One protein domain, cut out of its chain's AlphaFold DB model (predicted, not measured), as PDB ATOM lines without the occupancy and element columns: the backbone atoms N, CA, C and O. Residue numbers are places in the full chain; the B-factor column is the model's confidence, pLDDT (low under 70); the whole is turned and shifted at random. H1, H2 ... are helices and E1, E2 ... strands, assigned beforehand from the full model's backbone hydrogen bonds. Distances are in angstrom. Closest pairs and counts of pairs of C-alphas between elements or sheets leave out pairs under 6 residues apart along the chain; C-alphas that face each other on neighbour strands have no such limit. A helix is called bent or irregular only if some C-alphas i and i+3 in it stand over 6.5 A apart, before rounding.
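What this domain is: This is residues 9 to 137 of the 137 residues of an uncharacterized protein of Dolosigranulum pigrum (UniProt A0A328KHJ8). A strongly twisted, curled wall of four antiparallel strands has H1 and H2 over one face and no named helix over the other. The small helix H3 sits off the sheet, close to H1, and residues 106 to 114 of the long link after it stick out and make one end of the long axis. The printed part has 129 residues, with three named helices and four named strands along the chain as E1 E2 H1 H2 E3 H3 E4, and the sheet order is E1 E2 E4 E3; the class is mixed, helices and strands. The whole is only just compact, close to loose, with a radius of gyration of the C-alphas of 16.4 A, and spans 51 by 29 by 21 A.

How they stand to each other: E1, residues 9 to 13, and E2, residues 18 to 27, form an antiparallel hairpin, with N 11 and O 20 2.9 A apart, within hydrogen-bond range. E4, residues 125 to 136, is the antiparallel neighbour of E2, with N 21 and O 133 at 2.8 A. E3, residues 79 to 85, is the antiparallel neighbour of E4, with N 82 and O 128 at 2.8 A. H1, residues 34 to 55, is on the sheet; its closest C-alphas with E1 are those of Met 45 and Val 11, 6.3 A apart. H2, residues 61 to 69, is on the same face, over E4 at a height over the sheet of 8.3 A, and runs along the strands, at 16 degrees to E4 on the local plane. H1 touches H2 with residues 44 to 51 alone, at a steep tilt of 66 degrees, opposite ways; the closest C-alphas, of Leu 48 and Val 64, are 7.1 A apart. E2, H1, H2 and E3 make a split strand-helix-strand unit, two strands running the same way with E4 between them, and its crossover is left-handed. H3, residues 91 to 98, is not on the sheet and is close to H1 but not clearly touching; their closest C-alphas, of Phe 97 and Ser 39, are 7.2 A apart. H3 is apart from H2. In H1 and H2 every O i to N i+4 pair is within hydrogen-bond range; in H3 2 of 4 are.

Where its parts are: E1 begins at C-alpha 9 (-17.273, -11.150, 23.812), and E2 is 26.5 A long. H1 is 30.6 A long, H2 11.6 A and E3 19.0 A. H3 is irregular, with C-alphas 92 and 95 7.1 A apart. E4, 34.9 A long, ends at C-alpha 136 (-10.529, -18.431, 35.892).

The domain as a whole: The C-alphas farthest apart, of Tyr 111 and Asp 136, are 52.6 A apart. The printed part has no cut. The link from H3 to E4, 26 residues, is long. The mean pLDDT of the printed part is 71.9; residues 26 to 35, 84 to 126 and 137 are under 70.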
ATOM      1  N   ARG A   9     -16.059 -10.708  23.138       87.62
ATOM      2  CA  ARG A   9     -17.273 -11.150  23.812       87.62
ATOM      3  C   ARG A   9     -16.884 -12.199  24.854       87.62
ATOM      4  O   ARG A   9     -15.995 -13.004  24.601       87.62
ATOM      5  N   THR A  10     -17.522 -12.183  26.020       91.31
ATOM      6  CA  THR A  10     -17.298 -13.173  27.083       91.31
ATOM      7  C   THR A  10     -18.583 -13.884  27.496       91.31
ATOM      8  O   THR A  10     -19.655 -13.278  27.475       91.31
ATOM      9  N   VAL A  11     -18.470 -15.152  27.889       91.81
ATOM     10  CA  VAL A  11     -19.558 -15.956  28.452       91.81
ATOM     11  C   VAL A  11     -19.060 -16.714  29.680       91.81
ATOM     12  O   VAL A  11     -18.022 -17.369  29.632       91.81
ATOM     13  N   GLU A  12     -19.783 -16.582  30.789       93.06
ATOM     14  CA  GLU A  12     -19.536 -17.335  32.022       93.06
ATOM     15  C   GLU A  12     -20.139 -18.735  31.892       93.06
ATOM     16  O   GLU A  12     -21.280 -18.885  31.443       93.06
ATOM     17  N   LEU A  13     -19.373 -19.754  32.276       91.12
ATOM     18  CA  LEU A  13     -19.835 -21.136  32.330       91.12
ATOM     19  C   LEU A  13     -20.459 -21.389  33.710       91.12
ATOM     20  O   LEU A  13     -19.795 -21.268  34.740       91.12
ATOM     21  N   LYS A  14     -21.761 -21.670  33.733       91.94
ATOM     22  CA  LYS A  14     -22.558 -21.820  34.956       91.94
ATOM     23  C   LYS A  14     -22.000 -22.901  35.884       91.94
ATOM     24  O   LYS A  14     -21.533 -23.928  35.436       91.94
ATOM     25  N   ASP A  15     -22.086 -22.687  37.195       89.50
ATOM     26  CA  ASP A  15     -21.575 -23.631  38.203       89.50
ATOM     27  C   ASP A  15     -20.053 -23.904  38.096       89.50
ATOM     28  O   ASP A  15     -19.519 -24.791  38.765       89.50
ATOM     29  N   THR A  16     -19.337 -23.069  37.333       85.81
ATOM     30  CA  THR A  16     -17.875 -22.986  37.286       85.81
ATOM     31  C   THR A  16     -17.416 -21.560  37.612       85.81
ATOM     32  O   THR A  16     -18.181 -20.605  37.493       85.81
ATOM     33  N   ASP A  17     -16.140 -21.402  37.965       89.19
ATOM     34  CA  ASP A  17     -15.489 -20.090  38.085       89.19
ATOM     35  C   ASP A  17     -14.788 -19.697  36.768       89.19
ATOM     36  O   ASP A  17     -13.718 -19.095  36.788       89.19
ATOM     37  N   LYS A  18     -15.324 -20.103  35.608       90.31
ATOM     38  CA  LYS A  18     -14.654 -19.947  34.308       90.31
ATOM     39  C   LYS A  18     -15.417 -19.036  33.361       90.31
ATOM     40  O   LYS A  18     -16.635 -19.120  33.216       90.31
ATOM     41  N   THR A  19     -14.664 -18.201  32.654       94.19
ATOM     42  CA  THR A  19     -15.175 -17.336  31.588       94.19
ATOM     43  C   THR A  19     -14.485 -17.662  30.274       94.19
ATOM     44  O   THR A  19     -13.258 -17.624  30.179       94.19
ATOM     45  N   VAL A  20     -15.277 -17.945  29.242       92.50
ATOM     46  CA  VAL A  20     -14.793 -18.084  27.868       92.50
ATOM     47  C   VAL A  20     -14.807 -16.718  27.202       92.50
ATOM     48  O   VAL A  20     -15.810 -16.005  27.239       92.50
ATOM     49  N   ARG A  21     -13.702 -16.355  26.559       93.12
ATOM     50  CA  ARG A  21     -13.551 -15.148  25.752       93.12
ATOM     51  C   ARG A  21     -13.447 -15.522  24.279       93.12
ATOM     52  O   ARG A  21     -12.677 -16.401  23.910       93.12
ATOM     53  N   ILE A  22     -14.189 -14.796  23.452       90.50
ATOM     54  CA  ILE A  22     -14.196 -14.879  21.991       90.50
ATOM     55  C   ILE A  22     -13.691 -13.542  21.450       90.50
ATOM     56  O   ILE A  22     -14.279 -12.496  21.733       90.50
ATOM     57  N   GLU A  23     -12.614 -13.561  20.671       88.69
ATOM     58  CA  GLU A  23     -12.062 -12.387  19.995       88.69
ATOM     59  C   GLU A  23     -12.104 -12.565  18.479       88.69
ATOM     60  O   GLU A  23     -11.511 -13.493  17.934       88.69
ATOM     61  N   VAL A  24     -12.775 -11.654  17.774       82.94
ATOM     62  CA  VAL A  24     -12.771 -11.636  16.306       82.94
ATOM     63  C   VAL A  24     -11.450 -11.036  15.812       82.94
ATOM     64  O   VAL A  24     -11.253  -9.822  15.875       82.94
ATOM     65  N   VAL A  25     -10.550 -11.881  15.300       79.25
ATOM     66  CA  VAL A  25      -9.183 -11.489  14.900       79.25
ATOM     67  C   VAL A  25      -9.070 -11.064  13.434       79.25
ATOM     68  O   VAL A  25      -8.229 -10.229  13.094       79.25
ATOM     69  N   GLU A  26      -9.938 -11.577  12.560       69.94
ATOM     70  CA  GLU A  26      -9.991 -11.164  11.155       69.94
ATOM     71  C   GLU A  26     -11.448 -11.024  10.676       69.94
ATOM     72  O   GLU A  26     -12.088 -12.015  10.320       69.94
ATOM     73  N   PRO A  27     -12.005  -9.799  10.657       59.03
ATOM     74  CA  PRO A  27     -13.268  -9.530   9.984       59.03
ATOM     75  C   PRO A  27     -12.984  -9.189   8.517       59.03
ATOM     76  O   PRO A  27     -12.439  -8.120   8.215       59.03
ATOM     77  N   LEU A  28     -13.323 -10.083   7.582       55.31
ATOM     78  CA  LEU A  28     -12.990  -9.869   6.174       55.31
ATOM     79  C   LEU A  28     -14.128  -9.273   5.332       55.31
ATOM     80  O   LEU A  28     -15.110  -9.922   4.996       55.31
ATOM     81  N   ARG A  29     -13.815  -8.050   4.888       48.22
ATOM     82  CA  ARG A  29     -14.035  -7.418   3.574       48.22
ATOM     83  C   ARG A  29     -15.203  -6.489   3.301       48.22
ATOM     84  O   ARG A  29     -15.001  -5.687   2.395       48.22
ATOM     85  N   ASP A  30     -16.263  -6.423   4.101       53.00
ATOM     86  CA  ASP A  30     -17.299  -5.414   3.837       53.00
ATOM     87  C   ASP A  30     -17.637  -4.486   4.996       53.00
ATOM     88  O   ASP A  30     -17.632  -4.822   6.178       53.00
ATOM     89  N   GLY A  31     -17.843  -3.226   4.628       48.25
ATOM     90  CA  GLY A  31     -18.011  -2.062   5.486       48.25
ATOM     91  C   GLY A  31     -19.211  -2.089   6.435       48.25
ATOM     92  O   GLY A  31     -19.350  -1.113   7.167       48.25
ATOM     93  N   TYR A  32     -20.048  -3.129   6.456       53.69
ATOM     94  CA  TYR A  32     -21.409  -2.993   6.989       53.69
ATOM     95  C   TYR A  32     -22.033  -4.241   7.651       53.69
ATOM     96  O   TYR A  32     -23.246  -4.278   7.783       53.69
ATOM     97  N   ASN A  33     -21.254  -5.217   8.144       63.97
ATOM     98  CA  ASN A  33     -21.811  -6.446   8.757       63.97
ATOM     99  C   ASN A  33     -21.583  -6.580  10.276       63.97
ATOM    100  O   ASN A  33     -21.592  -7.685  10.809       63.97
ATOM    101  N   ASP A  34     -21.373  -5.469  10.988       68.69
ATOM    102  CA  ASP A  34     -21.050  -5.494  12.424       68.69
ATOM    103  C   ASP A  34     -22.184  -6.118  13.272       68.69
ATOM    104  O   ASP A  34     -21.912  -6.844  14.224       68.69
ATOM    105  N   GLU A  35     -23.449  -5.884  12.911       67.94
ATOM    106  CA  GLU A  35     -24.609  -6.453  13.614       67.94
ATOM    107  C   GLU A  35     -24.763  -7.965  13.364       67.94
ATOM    108  O   GLU A  35     -25.053  -8.719  14.284       67.94
ATOM    109  N   MET A  36     -24.468  -8.437  12.153       71.25
ATOM    110  CA  MET A  36     -24.455  -9.868  11.826       71.25
ATOM    111  C   MET A  36     -23.343 -10.611  12.572       71.25
ATOM    112  O   MET A  36     -23.563 -11.707  13.082       71.25
ATOM    113  N   LEU A  37     -22.157 -10.000  12.668       74.38
ATOM    114  CA  LEU A  37     -21.075 -10.516  13.506       74.38
ATOM    115  C   LEU A  37     -21.505 -10.583  14.972       74.38
ATOM    116  O   LEU A  37     -21.234 -11.581  15.632       74.38
ATOM    117  N   TYR A  38     -22.207  -9.558  15.460       76.25
ATOM    118  CA  TYR A  38     -22.732  -9.535  16.821       76.25
ATOM    119  C   TYR A  38     -23.696 -10.705  17.068       76.25
ATOM    120  O   TYR A  38     -23.424 -11.519  17.950       76.25
ATOM    121  N   SER A  39     -24.735 -10.856  16.238       75.12
ATOM    122  CA  SER A  39     -25.699 -11.961  16.335       75.12
ATOM    123  C   SER A  39     -25.024 -13.329  16.224       75.12
ATOM    124  O   SER A  39     -25.364 -14.252  16.955       75.12
ATOM    125  N   TYR A  40     -24.026 -13.479  15.354       77.25
ATOM    126  CA  TYR A  40     -23.307 -14.745  15.250       77.25
ATOM    127  C   TYR A  40     -22.460 -15.044  16.485       77.25
ATOM    128  O   TYR A  40     -22.443 -16.174  16.958       77.25
ATOM    129  N   THR A  41     -21.777 -14.043  17.048       80.69
ATOM    130  CA  THR A  41     -21.044 -14.249  18.305       80.69
ATOM    131  C   THR A  41     -21.970 -14.570  19.474       80.69
ATOM    132  O   THR A  41     -21.570 -15.357  20.323       80.69
ATOM    133  N   ASP A  42     -23.192 -14.027  19.508       81.56
ATOM    134  CA  ASP A  42     -24.195 -14.418  20.505       81.56
ATOM    135  C   ASP A  42     -24.620 -15.877  20.326       81.56
ATOM    136  O   ASP A  42     -24.631 -16.634  21.292       81.56
ATOM    137  N   TYR A  43     -24.881 -16.292  19.085       82.88
ATOM    138  CA  TYR A  43     -25.181 -17.683  18.762       82.88
ATOM    139  C   TYR A  43     -24.083 -18.639  19.265       82.88
ATOM    140  O   TYR A  43     -24.383 -19.586  19.984       82.88
ATOM    141  N   LEU A  44     -22.804 -18.355  18.980       86.69
ATOM    142  CA  LEU A  44     -21.691 -19.186  19.466       86.69
ATOM    143  C   LEU A  44     -21.651 -19.269  21.003       86.69
ATOM    144  O   LEU A  44     -21.263 -20.292  21.557       86.69
ATOM    145  N   MET A  45     -22.032 -18.201  21.707       88.44
ATOM    146  CA  MET A  45     -22.096 -18.204  23.172       88.44
ATOM    147  C   MET A  45     -23.243 -19.038  23.710       88.44
ATOM    148  O   MET A  45     -23.078 -19.707  24.727       88.44
ATOM    149  N   ASP A  46     -24.399 -18.967  23.061       87.69
ATOM    150  CA  ASP A  46     -25.563 -19.739  23.466       87.69
ATOM    151  C   ASP A  46     -25.347 -21.234  23.198       87.69
ATOM    152  O   ASP A  46     -25.722 -22.041  24.042       87.69
ATOM    153  N   GLU A  47     -24.634 -21.605  22.128       86.44
ATOM    154  CA  GLU A  47     -24.169 -22.984  21.906       86.44
ATOM    155  C   GLU A  47     -23.241 -23.464  23.024       86.44
ATOM    156  O   GLU A  47     -23.434 -24.551  23.566       86.44
ATOM    157  N   LEU A  48     -22.268 -22.640  23.435       91.19
ATOM    158  CA  LEU A  48     -21.394 -22.981  24.560       91.19
ATOM    159  C   LEU A  48     -22.191 -23.165  25.861       91.19
ATOM    160  O   LEU A  48     -21.950 -24.118  26.598       91.19
ATOM    161  N   LYS A  49     -23.161 -22.294  26.153       92.19
ATOM    162  CA  LYS A  49     -24.018 -22.458  27.339       92.19
ATOM    163  C   LYS A  49     -24.864 -23.716  27.253       92.19
ATOM    164  O   LYS A  49     -24.901 -24.475  28.210       92.19
ATOM    165  N   HIS A  50     -25.534 -23.933  26.123       90.38
ATOM    166  CA  HIS A  50     -26.402 -25.086  25.928       90.38
ATOM    167  C   HIS A  50     -25.618 -26.386  26.083       90.38
ATOM    168  O   HIS A  50     -26.031 -27.264  26.836       90.38
ATOM    169  N   TYR A  51     -24.450 -26.485  25.443       91.62
ATOM    170  CA  TYR A  51     -23.599 -27.657  25.584       91.62
ATOM    171  C   TYR A  51     -23.195 -27.876  27.045       91.62
ATOM    172  O   TYR A  51     -23.366 -28.976  27.565       91.62
ATOM    173  N   HIS A  52     -22.731 -26.826  27.729       94.62
ATOM    174  CA  HIS A  52     -22.307 -26.934  29.120       94.62
ATOM    175  C   HIS A  52     -23.438 -27.336  30.074       94.62
ATOM    176  O   HIS A  52     -23.236 -28.178  30.945       94.62
ATOM    177  N   GLU A  53     -24.609 -26.714  29.940       92.94
ATOM    178  CA  GLU A  53     -25.712 -26.880  30.887       92.94
ATOM    179  C   GLU A  53     -26.547 -28.137  30.619       92.94
ATOM    180  O   GLU A  53     -27.050 -28.744  31.568       92.94
ATOM    181  N   ASP A  54     -26.699 -28.530  29.352       92.62
ATOM    182  CA  ASP A  54     -27.651 -29.567  28.947       92.62
ATOM    183  C   ASP A  54     -26.991 -30.842  28.391       92.62
ATOM    184  O   ASP A  54     -27.657 -31.882  28.335       92.62
ATOM    185  N   ILE A  55     -25.714 -30.796  27.984       90.75
ATOM    186  CA  ILE A  55     -25.017 -31.925  27.341       90.75
ATOM    187  C   ILE A  55     -23.872 -32.452  28.214       90.75
ATOM    188  O   ILE A  55     -23.949 -33.587  28.692       90.75
ATOM    189  N   GLU A  56     -22.811 -31.668  28.413       91.94
ATOM    190  CA  GLU A  56     -21.613 -32.073  29.155       91.94
ATOM    191  C   GLU A  56     -20.844 -30.868  29.721       91.94
ATOM    192  O   GLU A  56     -20.676 -29.847  29.056       91.94
ATOM    193  N   ASP A  57     -20.320 -31.018  30.944       91.94
ATOM    194  CA  ASP A  57     -19.565 -29.970  31.631       91.94
ATOM    195  C   ASP A  57     -18.294 -29.559  30.869       91.94
ATOM    196  O   ASP A  57     -17.356 -30.349  30.737       91.94
ATOM    197  N   MET A  58     -18.201 -28.288  30.466       91.81
ATOM    198  CA  MET A  58     -16.999 -27.727  29.846       91.81
ATOM    199  C   MET A  58     -16.130 -27.012  30.873       91.81
ATOM    200  O   MET A  58     -16.610 -26.182  31.639       91.81
ATOM    201  N   ASN A  59     -14.826 -27.293  30.871       90.81
ATOM    202  CA  ASN A  59     -13.900 -26.719  31.851       90.81
ATOM    203  C   ASN A  59     -12.556 -26.276  31.262       90.81
ATOM    204  O   ASN A  59     -11.732 -25.675  31.962       90.81
ATOM    205  N   THR A  60     -12.302 -26.575  29.994       93.12
ATOM    206  CA  THR A  60     -11.026 -26.321  29.334       93.12
ATOM    207  C   THR A  60     -11.220 -25.610  28.001       93.12
ATOM    208  O   THR A  60     -12.311 -25.570  27.437       93.12
ATOM    209  N   LEU A  61     -10.131 -25.036  27.489       93.44
ATOM    210  CA  LEU A  61     -10.119 -24.467  26.147       93.44
ATOM    211  C   LEU A  61     -10.354 -25.551  25.086       93.44
ATOM    212  O   LEU A  61     -11.016 -25.278  24.093       93.44
ATOM    213  N   ASP A  62      -9.861 -26.769  25.314       92.19
ATOM    214  CA  ASP A  62     -10.047 -27.887  24.388       92.19
ATOM    215  C   ASP A  62     -11.534 -28.261  24.262       92.19
ATOM    216  O   ASP A  62     -11.990 -28.526  23.153       92.19
ATOM    217  N   ASP A  63     -12.311 -28.189  25.351       93.06
ATOM    218  CA  ASP A  63     -13.765 -28.422  25.315       93.06
ATOM    219  C   ASP A  63     -14.472 -27.364  24.450       93.06
ATOM    220  O   ASP A  63     -15.278 -27.689  23.580       93.06
ATOM    221  N   VAL A  64     -14.106 -26.088  24.627       91.75
ATOM    222  CA  VAL A  64     -14.632 -24.969  23.824       91.75
ATOM    223  C   VAL A  64     -14.311 -25.159  22.340       91.75
ATOM    224  O   VAL A  64     -15.174 -24.954  21.483       91.75
ATOM    225  N   LEU A  65     -13.070 -25.542  22.027       92.50
ATOM    226  CA  LEU A  65     -12.633 -25.769  20.652       92.50
ATOM    227  C   LEU A  65     -13.315 -26.988  20.030       92.50
ATOM    228  O   LEU A  65     -13.634 -26.948  18.846       92.50
ATOM    229  N   LEU A  66     -13.581 -28.034  20.816       90.88
ATOM    230  CA  LEU A  66     -14.305 -29.218  20.369       90.88
ATOM    231  C   LEU A  66     -15.744 -28.869  19.979       90.88
ATOM    232  O   LEU A  66     -16.149 -29.173  18.860       90.88
ATOM    233  N   VAL A  67     -16.479 -28.169  20.850       89.44
ATOM    234  CA  VAL A  67     -17.880 -27.783  20.597       89.44
ATOM    235  C   VAL A  67     -17.987 -26.875  19.374       89.44
ATOM    236  O   VAL A  67     -18.743 -27.142  18.440       89.44
ATOM    237  N   LEU A  68     -17.191 -25.807  19.326       88.94
ATOM    238  CA  LEU A  68     -17.268 -24.845  18.224       88.94
ATOM    239  C   LEU A  68     -16.582 -25.343  16.943       88.94
ATOM    240  O   LEU A  68     -16.870 -24.847  15.851       88.94
ATOM    241  N   GLY A  69     -15.694 -26.331  17.054       84.88
ATOM    242  CA  GLY A  69     -15.044 -26.998  15.932       84.88
ATOM    243  C   GLY A  69     -16.012 -27.822  15.082       84.88
ATOM    244  O   GLY A  69     -15.748 -28.013  13.899       84.88
ATOM    245  N   GLU A  70     -17.155 -28.246  15.632       81.56
ATOM    246  CA  GLU A  70     -18.228 -28.877  14.848       81.56
ATOM    247  C   GLU A  70     -18.942 -27.877  13.921       81.56
ATOM    248  O   GLU A  70     -19.462 -28.250  12.865       81.56
ATOM    249  N   ILE A  71     -18.941 -26.596  14.301       79.19
ATOM    250  CA  ILE A  71     -19.613 -25.497  13.593       79.19
ATOM    251  C   ILE A  71     -18.656 -24.821  12.597       79.19
ATOM    252  O   ILE A  71     -19.063 -24.361  11.527       79.19
ATOM    253  N   GLY A  72     -17.375 -24.728  12.950       83.75
ATOM    254  CA  GLY A  72     -16.340 -24.070  12.162       83.75
ATOM    255  C   GLY A  72     -15.294 -25.024  11.597       83.75
ATOM    256  O   GLY A  72     -15.432 -26.240  11.584       83.75
ATOM    257  N   LYS A  73     -14.204 -24.449  11.096       84.06
ATOM    258  CA  LYS A  73     -12.983 -25.185  10.783       84.06
ATOM    259  C   LYS A  73     -11.921 -24.786  11.794       84.06
ATOM    260  O   LYS A  73     -11.474 -23.638  11.788       84.06
ATOM    261  N   GLU A  74     -11.542 -25.726  12.651       80.00
ATOM    262  CA  GLU A  74     -10.420 -25.546  13.569       80.00
ATOM    263  C   GLU A  74      -9.138 -25.250  12.775       80.00
ATOM    264  O   GLU A  74      -8.865 -25.850  11.727       80.00
ATOM    265  N   GLU A  75      -8.376 -24.272  13.252       79.06
ATOM    266  CA  GLU A  75      -7.080 -23.904  12.696       79.06
ATOM    267  C   GLU A  75      -5.965 -24.340  13.664       79.06
ATOM    268  O   GLU A  75      -6.026 -25.410  14.258       79.06
ATOM    269  N   LYS A  76      -4.880 -23.570  13.784       77.88
ATOM    270  CA  LYS A  76      -3.827 -23.861  14.763       77.88
ATOM    271  C   LYS A  76      -4.159 -23.217  16.103       77.88
ATOM    272  O   LYS A  76      -4.643 -22.087  16.124       77.88
ATOM    273  N   GLU A  77      -3.744 -23.884  17.176       83.25
ATOM    274  CA  GLU A  77      -3.803 -23.375  18.551       83.25
ATOM    275  C   GLU A  77      -5.250 -23.156  19.008       83.25
ATOM    276  O   GLU A  77      -5.991 -24.118  19.142       83.25
ATOM    277  N   ASN A  78      -5.649 -21.913  19.252       89.06
ATOM    278  CA  ASN A  78      -6.918 -21.533  19.863       89.06
ATOM    279  C   ASN A  78      -7.830 -20.774  18.894       89.06
ATOM    280  O   ASN A  78      -8.563 -19.869  19.297       89.06
ATOM    281  N   ARG A  79      -7.744 -21.092  17.599       89.19
ATOM    282  CA  ARG A  79      -8.439 -20.363  16.534       89.19
ATOM    283  C   ARG A  79      -9.372 -21.256  15.744       89.19
ATOM    284  O   ARG A  79      -8.999 -22.356  15.343       89.19
ATOM    285  N   ILE A  80     -10.544 -20.717  15.430       86.88
ATOM    286  CA  ILE A  80     -11.520 -21.357  14.549       86.88
ATOM    287  C   ILE A  80     -11.943 -20.353  13.485       86.88
ATOM    288  O   ILE A  80     -12.217 -19.183  13.770       86.88
ATOM    289  N   THR A  81     -11.981 -20.815  12.238       87.44
ATOM    290  CA  THR A  81     -12.517 -20.055  11.117       87.44
ATOM    291  C   THR A  81     -13.917 -20.551  10.784       87.44
ATOM    292  O   THR A  81     -14.117 -21.692  10.373       87.44
ATOM    293  N   PHE A  82     -14.886 -19.658  10.915       81.81
ATOM    294  CA  PHE A  82     -16.283 -19.890  10.596       81.81
ATOM    295  C   PHE A  82     -16.603 -19.325   9.220       81.81
ATOM    296  O   PHE A  82     -16.155 -18.235   8.852       81.81
ATOM    297  N   LYS A  83     -17.405 -20.064   8.458       75.56
ATOM    298  CA  LYS A  83     -18.049 -19.554   7.250       75.56
ATOM    299  C   LYS A  83     -19.497 -19.260   7.603       75.56
ATOM    300  O   LYS A  83     -20.314 -20.174   7.619       75.56
ATOM    301  N   LEU A  84     -19.813 -18.003   7.886       69.56
ATOM    302  CA  LEU A  84     -21.200 -17.578   7.944       69.56
ATOM    303  C   LEU A  84     -21.733 -17.534   6.523       69.56
ATOM    304  O   LEU A  84     -21.347 -16.666   5.744       69.56
ATOM    305  N   ASN A  85     -22.628 -18.456   6.203       64.12
ATOM    306  CA  ASN A  85     -23.438 -18.347   5.009       64.12
ATOM    307  C   ASN A  85     -24.858 -17.945   5.408       64.12
ATOM    308  O   ASN A  85     -25.665 -18.819   5.700       64.12
ATOM    309  N   VAL A  86     -25.161 -16.644   5.439       55.22
ATOM    310  CA  VAL A  86     -26.492 -16.129   5.819       55.22
ATOM    311  C   VAL A  86     -27.582 -16.629   4.860       55.22
ATOM    312  O   VAL A  86     -28.738 -16.756   5.253       55.22
ATOM    313  N   TRP A  87     -27.210 -16.989   3.625       53.19
ATOM    314  CA  TRP A  87     -28.118 -17.574   2.634       53.19
ATOM    315  C   TRP A  87     -28.430 -19.058   2.880       53.19
ATOM    316  O   TRP A  87     -29.470 -19.535   2.438       53.19
ATOM    317  N   GLU A  88     -27.550 -19.787   3.571       50.16
ATOM    318  CA  GLU A  88     -27.707 -21.214   3.911       50.16
ATOM    319  C   GLU A  88     -27.944 -21.438   5.412       50.16
ATOM    320  O   GLU A  88     -27.845 -22.570   5.891       50.16
ATOM    321  N   VAL A  89     -28.243 -20.373   6.168       51.00
ATOM    322  CA  VAL A  89     -28.658 -20.459   7.574       51.00
ATOM    323  C   VAL A  89     -29.810 -21.456   7.644       51.00
ATOM    324  O   VAL A  89     -30.903 -21.212   7.132       51.00
ATOM    325  N   LYS A  90     -29.516 -22.627   8.218       44.88
ATOM    326  CA  LYS A  90     -30.472 -23.721   8.386       44.88
ATOM    327  C   LYS A  90     -31.715 -23.214   9.120       44.88
ATOM    328  O   LYS A  90     -31.638 -22.272   9.903       44.88
ATOM    329  N   GLU A  91     -32.844 -23.882   8.913       48.16
ATOM    330  CA  GLU A  91     -34.134 -23.533   9.530       48.16
ATOM    331  C   GLU A  91     -34.042 -23.365  11.064       48.16
ATOM    332  O   GLU A  91     -34.671 -22.475  11.628       48.16
ATOM    333  N   GLU A  92     -33.173 -24.136  11.730       43.50
ATOM    334  CA  GLU A  92     -32.883 -24.042  13.172       43.50
ATOM    335  C   GLU A  92     -32.286 -22.692  13.617       43.50
ATOM    336  O   GLU A  92     -32.512 -22.251  14.741       43.50
ATOM    337  N   PHE A  93     -31.604 -21.983  12.719       48.94
ATOM    338  CA  PHE A  93     -31.010 -20.665  12.956       48.94
ATOM    339  C   PHE A  93     -31.876 -19.518  12.413       48.94
ATOM    340  O   PHE A  93     -31.629 -18.349  12.710       48.94
ATOM    341  N   TYR A  94     -32.914 -19.835  11.633       53.66
ATOM    342  CA  TYR A  94     -33.770 -18.858  10.961       53.66
ATOM    343  C   TYR A  94     -34.409 -17.875  11.942       53.66
ATOM    344  O   TYR A  94     -34.341 -16.665  11.741       53.66
ATOM    345  N   ASN A  95     -34.970 -18.380  13.043       54.34
ATOM    346  CA  ASN A  95     -35.622 -17.538  14.048       54.34
ATOM    347  C   ASN A  95     -34.644 -16.514  14.633       54.34
ATOM    348  O   ASN A  95     -34.973 -15.333  14.694       54.34
ATOM    349  N   TYR A  96     -33.418 -16.943  14.938       54.75
ATOM    350  CA  TYR A  96     -32.394 -16.091  15.532       54.75
ATOM    351  C   TYR A  96     -32.011 -14.916  14.624       54.75
ATOM    352  O   TYR A  96     -31.989 -13.775  15.065       54.75
ATOM    353  N   PHE A  97     -31.761 -15.161  13.336       55.00
ATOM    354  CA  PHE A  97     -31.343 -14.106  12.403       55.00
ATOM    355  C   PHE A  97     -32.520 -13.332  11.778       55.00
ATOM    356  O   PHE A  97     -32.326 -12.212  11.295       55.00
ATOM    357  N   SER A  98     -33.738 -13.889  11.806       53.88
ATOM    358  CA  SER A  98     -34.957 -13.207  11.346       53.88
ATOM    359  C   SER A  98     -35.345 -12.034  12.248       53.88
ATOM    360  O   SER A  98     -35.736 -10.983  11.738       53.88
ATOM    361  N   GLU A  99     -35.148 -12.154  13.567       53.72
ATOM    362  CA  GLU A  99     -35.445 -11.082  14.530       53.72
ATOM    363  C   GLU A  99     -34.597  -9.822  14.288       53.72
ATOM    364  O   GLU A  99     -35.030  -8.706  14.585       53.72
ATOM    365  N   TYR A 100     -33.421  -9.988  13.678       50.31
ATOM    366  CA  TYR A 100     -32.472  -8.913  13.398       50.31
ATOM    367  C   TYR A 100     -32.398  -8.502  11.914       50.31
ATOM    368  O   TYR A 100     -31.519  -7.734  11.539       50.31
ATOM    369  N   ASN A 101     -33.343  -8.937  11.068       49.09
ATOM    370  CA  ASN A 101     -33.437  -8.582   9.637       49.09
ATOM    371  C   ASN A 101     -32.224  -8.973   8.761       49.09
ATOM    372  O   ASN A 101     -32.032  -8.389   7.693       49.09
ATOM    373  N   PHE A 102     -31.411  -9.956   9.164       48.56
ATOM    374  CA  PHE A 102     -30.276 -10.414   8.340       48.56
ATOM    375  C   PHE A 102     -30.666 -11.446   7.284       48.56
ATOM    376  O   PHE A 102     -29.913 -11.670   6.339       48.56
ATOM    377  N   ILE A 103     -31.846 -12.051   7.419       47.94
ATOM    378  CA  ILE A 103     -32.374 -13.010   6.453       47.94
ATOM    379  C   ILE A 103     -33.255 -12.271   5.449       47.94
ATOM    380  O   ILE A 103     -34.280 -11.689   5.805       47.94
ATOM    381  N   VAL A 104     -32.888 -12.342   4.170       46.72
ATOM    382  CA  VAL A 104     -33.804 -12.008   3.076       46.72
ATOM    383  C   VAL A 104     -34.831 -13.139   2.994       46.72
ATOM    384  O   VAL A 104     -34.499 -14.256   2.600       46.72
ATOM    385  N   HIS A 105     -36.069 -12.877   3.416       42.72
ATOM    386  CA  HIS A 105     -37.167 -13.833   3.268       42.72
ATOM    387  C   HIS A 105     -37.424 -14.122   1.783       42.72
ATOM    388  O   HIS A 105     -37.825 -13.232   1.035       42.72
ATOM    389  N   TYR A 106     -37.248 -15.381   1.378       40.81
ATOM    390  CA  TYR A 106     -37.682 -15.925   0.085       40.81
ATOM    391  C   TYR A 106     -39.167 -16.310   0.100       40.81
ATOM    392  O   TYR A 106     -39.558 -17.289  -0.530       40.81
ATOM    393  N   ASP A 107     -40.004 -15.599   0.859       38.78
ATOM    394  CA  ASP A 107     -41.423 -15.935   0.873       38.78
ATOM    395  C   ASP A 107     -42.027 -15.496  -0.466       38.78
ATOM    396  O   ASP A 107     -42.219 -14.302  -0.720       38.78
ATOM    397  N   GLU A 108     -42.283 -16.484  -1.328       42.38
ATOM    398  CA  GLU A 108     -42.753 -16.357  -2.716       42.38
ATOM    399  C   GLU A 108     -44.068 -15.563  -2.861       42.38
ATOM    400  O   GLU A 108     -44.458 -15.226  -3.977       42.38
ATOM    401  N   ASP A 109     -44.728 -15.202  -1.758       42.09
ATOM    402  CA  ASP A 109     -46.042 -14.559  -1.755       42.09
ATOM    403  C   ASP A 109     -46.081 -13.129  -1.196       42.09
ATOM    404  O   ASP A 109     -47.144 -12.495  -1.198       42.09
ATOM    405  N   THR A 110     -44.954 -12.557  -0.762       40.84
ATOM    406  CA  THR A 110     -44.973 -11.185  -0.233       40.84
ATOM    407  C   THR A 110     -44.385 -10.204  -1.237       40.84
ATOM    408  O   THR A 110     -43.203 -10.249  -1.545       40.84
ATOM    409  N   TYR A 111     -45.239  -9.295  -1.722       37.44
ATOM    410  CA  TYR A 111     -44.975  -8.115  -2.559       37.44
ATOM    411  C   TYR A 111     -43.770  -7.262  -2.095       37.44
ATOM    412  O   TYR A 111     -43.926  -6.122  -1.647       37.44
ATOM    413  N   PHE A 112     -42.551  -7.768  -2.235       39.00
ATOM    414  CA  PHE A 112     -41.331  -7.024  -1.993       39.00
ATOM    415  C   PHE A 112     -40.613  -6.805  -3.314       39.00
ATOM    416  O   PHE A 112     -40.399  -7.714  -4.110       39.00
ATOM    417  N   LYS A 113     -40.329  -5.522  -3.554       39.53
ATOM    418  CA  LYS A 113     -39.481  -5.008  -4.627       39.53
ATOM    419  C   LYS A 113     -38.304  -5.951  -4.829       39.53
ATOM    420  O   LYS A 113     -37.670  -6.284  -3.834       39.53
ATOM    421  N   GLU A 114     -38.047  -6.311  -6.085       40.16
ATOM    422  CA  GLU A 114     -36.849  -7.013  -6.551       40.16
ATOM    423  C   GLU A 114     -35.651  -6.626  -5.674       40.16
ATOM    424  O   GLU A 114     -35.107  -5.525  -5.786       40.16
ATOM    425  N   VAL A 115     -35.320  -7.494  -4.714       45.19
ATOM    426  CA  VAL A 115     -34.080  -7.376  -3.959       45.19
ATOM    427  C   VAL A 115     -33.017  -7.655  -5.000       45.19
ATOM    428  O   VAL A 115     -32.968  -8.748  -5.556       45.19
ATOM    429  N   ASP A 116     -32.255  -6.629  -5.351       43.19
ATOM    430  CA  ASP A 116     -31.199  -6.730  -6.346       43.19
ATOM    431  C   ASP A 116     -30.082  -7.612  -5.780       43.19
ATOM    432  O   ASP A 116     -29.203  -7.136  -5.064       43.19
ATOM    433  N   ILE A 117     -30.187  -8.922  -6.017       44.97
ATOM    434  CA  ILE A 117     -29.337  -9.977  -5.447       44.97
ATOM    435  C   ILE A 117     -27.848  -9.655  -5.651       44.97
ATOM    436  O   ILE A 117     -27.053  -9.854  -4.731       44.97
ATOM    437  N   GLU A 118     -27.481  -9.047  -6.786       44.78
ATOM    438  CA  GLU A 118     -26.100  -8.645  -7.098       44.78
ATOM    439  C   GLU A 118     -25.525  -7.643  -6.076       44.78
ATOM    440  O   GLU A 118     -24.324  -7.643  -5.803       44.78
ATOM    441  N   ASN A 119     -26.373  -6.820  -5.450       43.12
ATOM    442  CA  ASN A 119     -25.973  -5.854  -4.429       43.12
ATOM    443  C   ASN A 119     -25.928  -6.435  -3.005       43.12
ATOM    444  O   ASN A 119     -25.442  -5.747  -2.113       43.12
ATOM    445  N   TYR A 120     -26.403  -7.663  -2.767       46.78
ATOM    446  CA  TYR A 120     -26.501  -8.255  -1.422       46.78
ATOM    447  C   TYR A 120     -25.766  -9.600  -1.289       46.78
ATOM    448  O   TYR A 120     -25.547 -10.046  -0.166       46.78
ATOM    449  N   GLU A 121     -25.312 -10.222  -2.387       45.47
ATOM    450  CA  GLU A 121     -24.525 -11.473  -2.372       45.47
ATOM    451  C   GLU A 121     -23.336 -11.420  -1.398       45.47
ATOM    452  O   GLU A 121     -23.073 -12.390  -0.684       45.47
ATOM    453  N   HIS A 122     -22.665 -10.267  -1.314       48.94
ATOM    454  CA  HIS A 122     -21.513 -10.047  -0.437       48.94
ATOM    455  C   HIS A 122     -21.856 -10.051   1.064       48.94
ATOM    456  O   HIS A 122     -20.969 -10.241   1.897       48.94
ATOM    457  N   LEU A 123     -23.127  -9.861   1.431       50.12
ATOM    458  CA  LEU A 123     -23.566  -9.880   2.827       50.12
ATOM    459  C   LEU A 123     -23.759 -11.301   3.346       50.12
ATOM    460  O   LEU A 123     -23.587 -11.537   4.534       50.12
ATOM    461  N   GLY A 124     -24.097 -12.255   2.481       52.16
ATOM    462  CA  GLY A 124     -24.469 -13.584   2.947       52.16
ATOM    463  C   GLY A 124     -23.377 -14.640   2.885       52.16
ATOM    464  O   GLY A 124     -23.687 -15.784   3.168       52.16
ATOM    465  N   LEU A 125     -22.118 -14.301   2.589       60.66
ATOM    466  CA  LEU A 125     -20.990 -15.217   2.799       60.66
ATOM    467  C   LEU A 125     -19.817 -14.498   3.474       60.66
ATOM    468  O   LEU A 125     -18.953 -13.922   2.814       60.66
ATOM    469  N   VAL A 126     -19.761 -14.564   4.802       68.19
ATOM    470  CA  VAL A 126     -18.712 -13.932   5.607       68.19
ATOM    471  C   VAL A 126     -17.823 -15.003   6.222       68.19
ATOM    472  O   VAL A 126     -18.285 -15.918   6.894       68.19
ATOM    473  N   THR A 127     -16.513 -14.894   6.002       73.12
ATOM    474  CA  THR A 127     -15.538 -15.699   6.746       73.12
ATOM    475  C   THR A 127     -15.074 -14.913   7.961       73.12
ATOM    476  O   THR A 127     -14.616 -13.778   7.821       73.12
ATOM    477  N   VAL A 128     -15.194 -15.520   9.137       78.44
ATOM    478  CA  VAL A 128     -14.802 -14.923  10.416       78.44
ATOM    479  C   VAL A 128     -13.808 -15.843  11.082       78.44
ATOM    480  O   VAL A 128     -14.069 -17.032  11.237       78.44
ATOM    481  N   GLN A 129     -12.667 -15.298  11.481       84.44
ATOM    482  CA  GLN A 129     -11.753 -16.007  12.360       84.44
ATOM    483  C   GLN A 129     -11.897 -15.470  13.777       84.44
ATOM    484  O   GLN A 129     -11.763 -14.263  14.002       84.44
ATOM    485  N   CYS A 130     -12.140 -16.383  14.711       85.88
ATOM    486  CA  CYS A 130     -12.169 -16.096  16.134       85.88
ATOM    487  C   CYS A 130     -10.982 -16.766  16.826       85.88
ATOM    488  O   CYS A 130     -10.575 -17.868  16.453       85.88
ATOM    489  N   GLU A 131     -10.450 -16.093  17.836       89.94
ATOM    490  CA  GLU A 131      -9.497 -16.625  18.801       89.94
ATOM    491  C   GLU A 131     -10.193 -16.776  20.159       89.94
ATOM    492  O   GLU A 131     -10.973 -15.907  20.561       89.94
ATOM    493  N   PHE A 132      -9.930 -17.888  20.843       90.38
ATOM    494  CA  PHE A 132     -10.607 -18.264  22.081       90.38
ATOM    495  C   PHE A 132      -9.634 -18.335  23.256       90.38
ATOM    496  O   PHE A 132      -8.498 -18.797  23.124       90.38
ATOM    497  N   SER A 133     -10.088 -17.921  24.432       92.00
ATOM    498  CA  SER A 133      -9.403 -18.194  25.695       92.00
ATOM    499  C   SER A 133     -10.408 -18.558  26.779       92.00
ATOM    500  O   SER A 133     -11.581 -18.197  26.698       92.00
ATOM    501  N   ILE A 134      -9.945 -19.288  27.790       93.38
ATOM    502  CA  ILE A 134     -10.700 -19.556  29.012       93.38
ATOM    503  C   ILE A 134      -9.872 -19.058  30.191       93.38
ATOM    504  O   ILE A 134      -8.673 -19.335  30.277       93.38
ATOM    505  N   GLU A 135     -10.493 -18.278  31.059       91.12
ATOM    506  CA  GLU A 135      -9.853 -17.672  32.225       91.12
ATOM    507  C   GLU A 135     -10.631 -18.079  33.477       91.12
ATOM    508  O   GLU A 135     -11.859 -18.193  33.437       91.12
ATOM    509  N   ASP A 136      -9.911 -18.328  34.571       87.94
ATOM    510  CA  ASP A 136     -10.529 -18.431  35.892       87.94
ATOM    511  C   ASP A 136     -10.886 -17.004  36.364       87.94
ATOM    512  O   ASP A 136     -10.109 -16.068  36.135       87.94
ATOM    513  N   TYR A 137     -12.065 -16.840  36.965       64.19
ATOM    514  CA  TYR A 137     -12.634 -15.561  37.407       64.19
ATOM    515  C   TYR A 137     -11.929 -14.971  38.644       64.19
ATOM    516  O   TYR A 137     -11.546 -15.739  39.560       64.19
TER     517      TYR A 137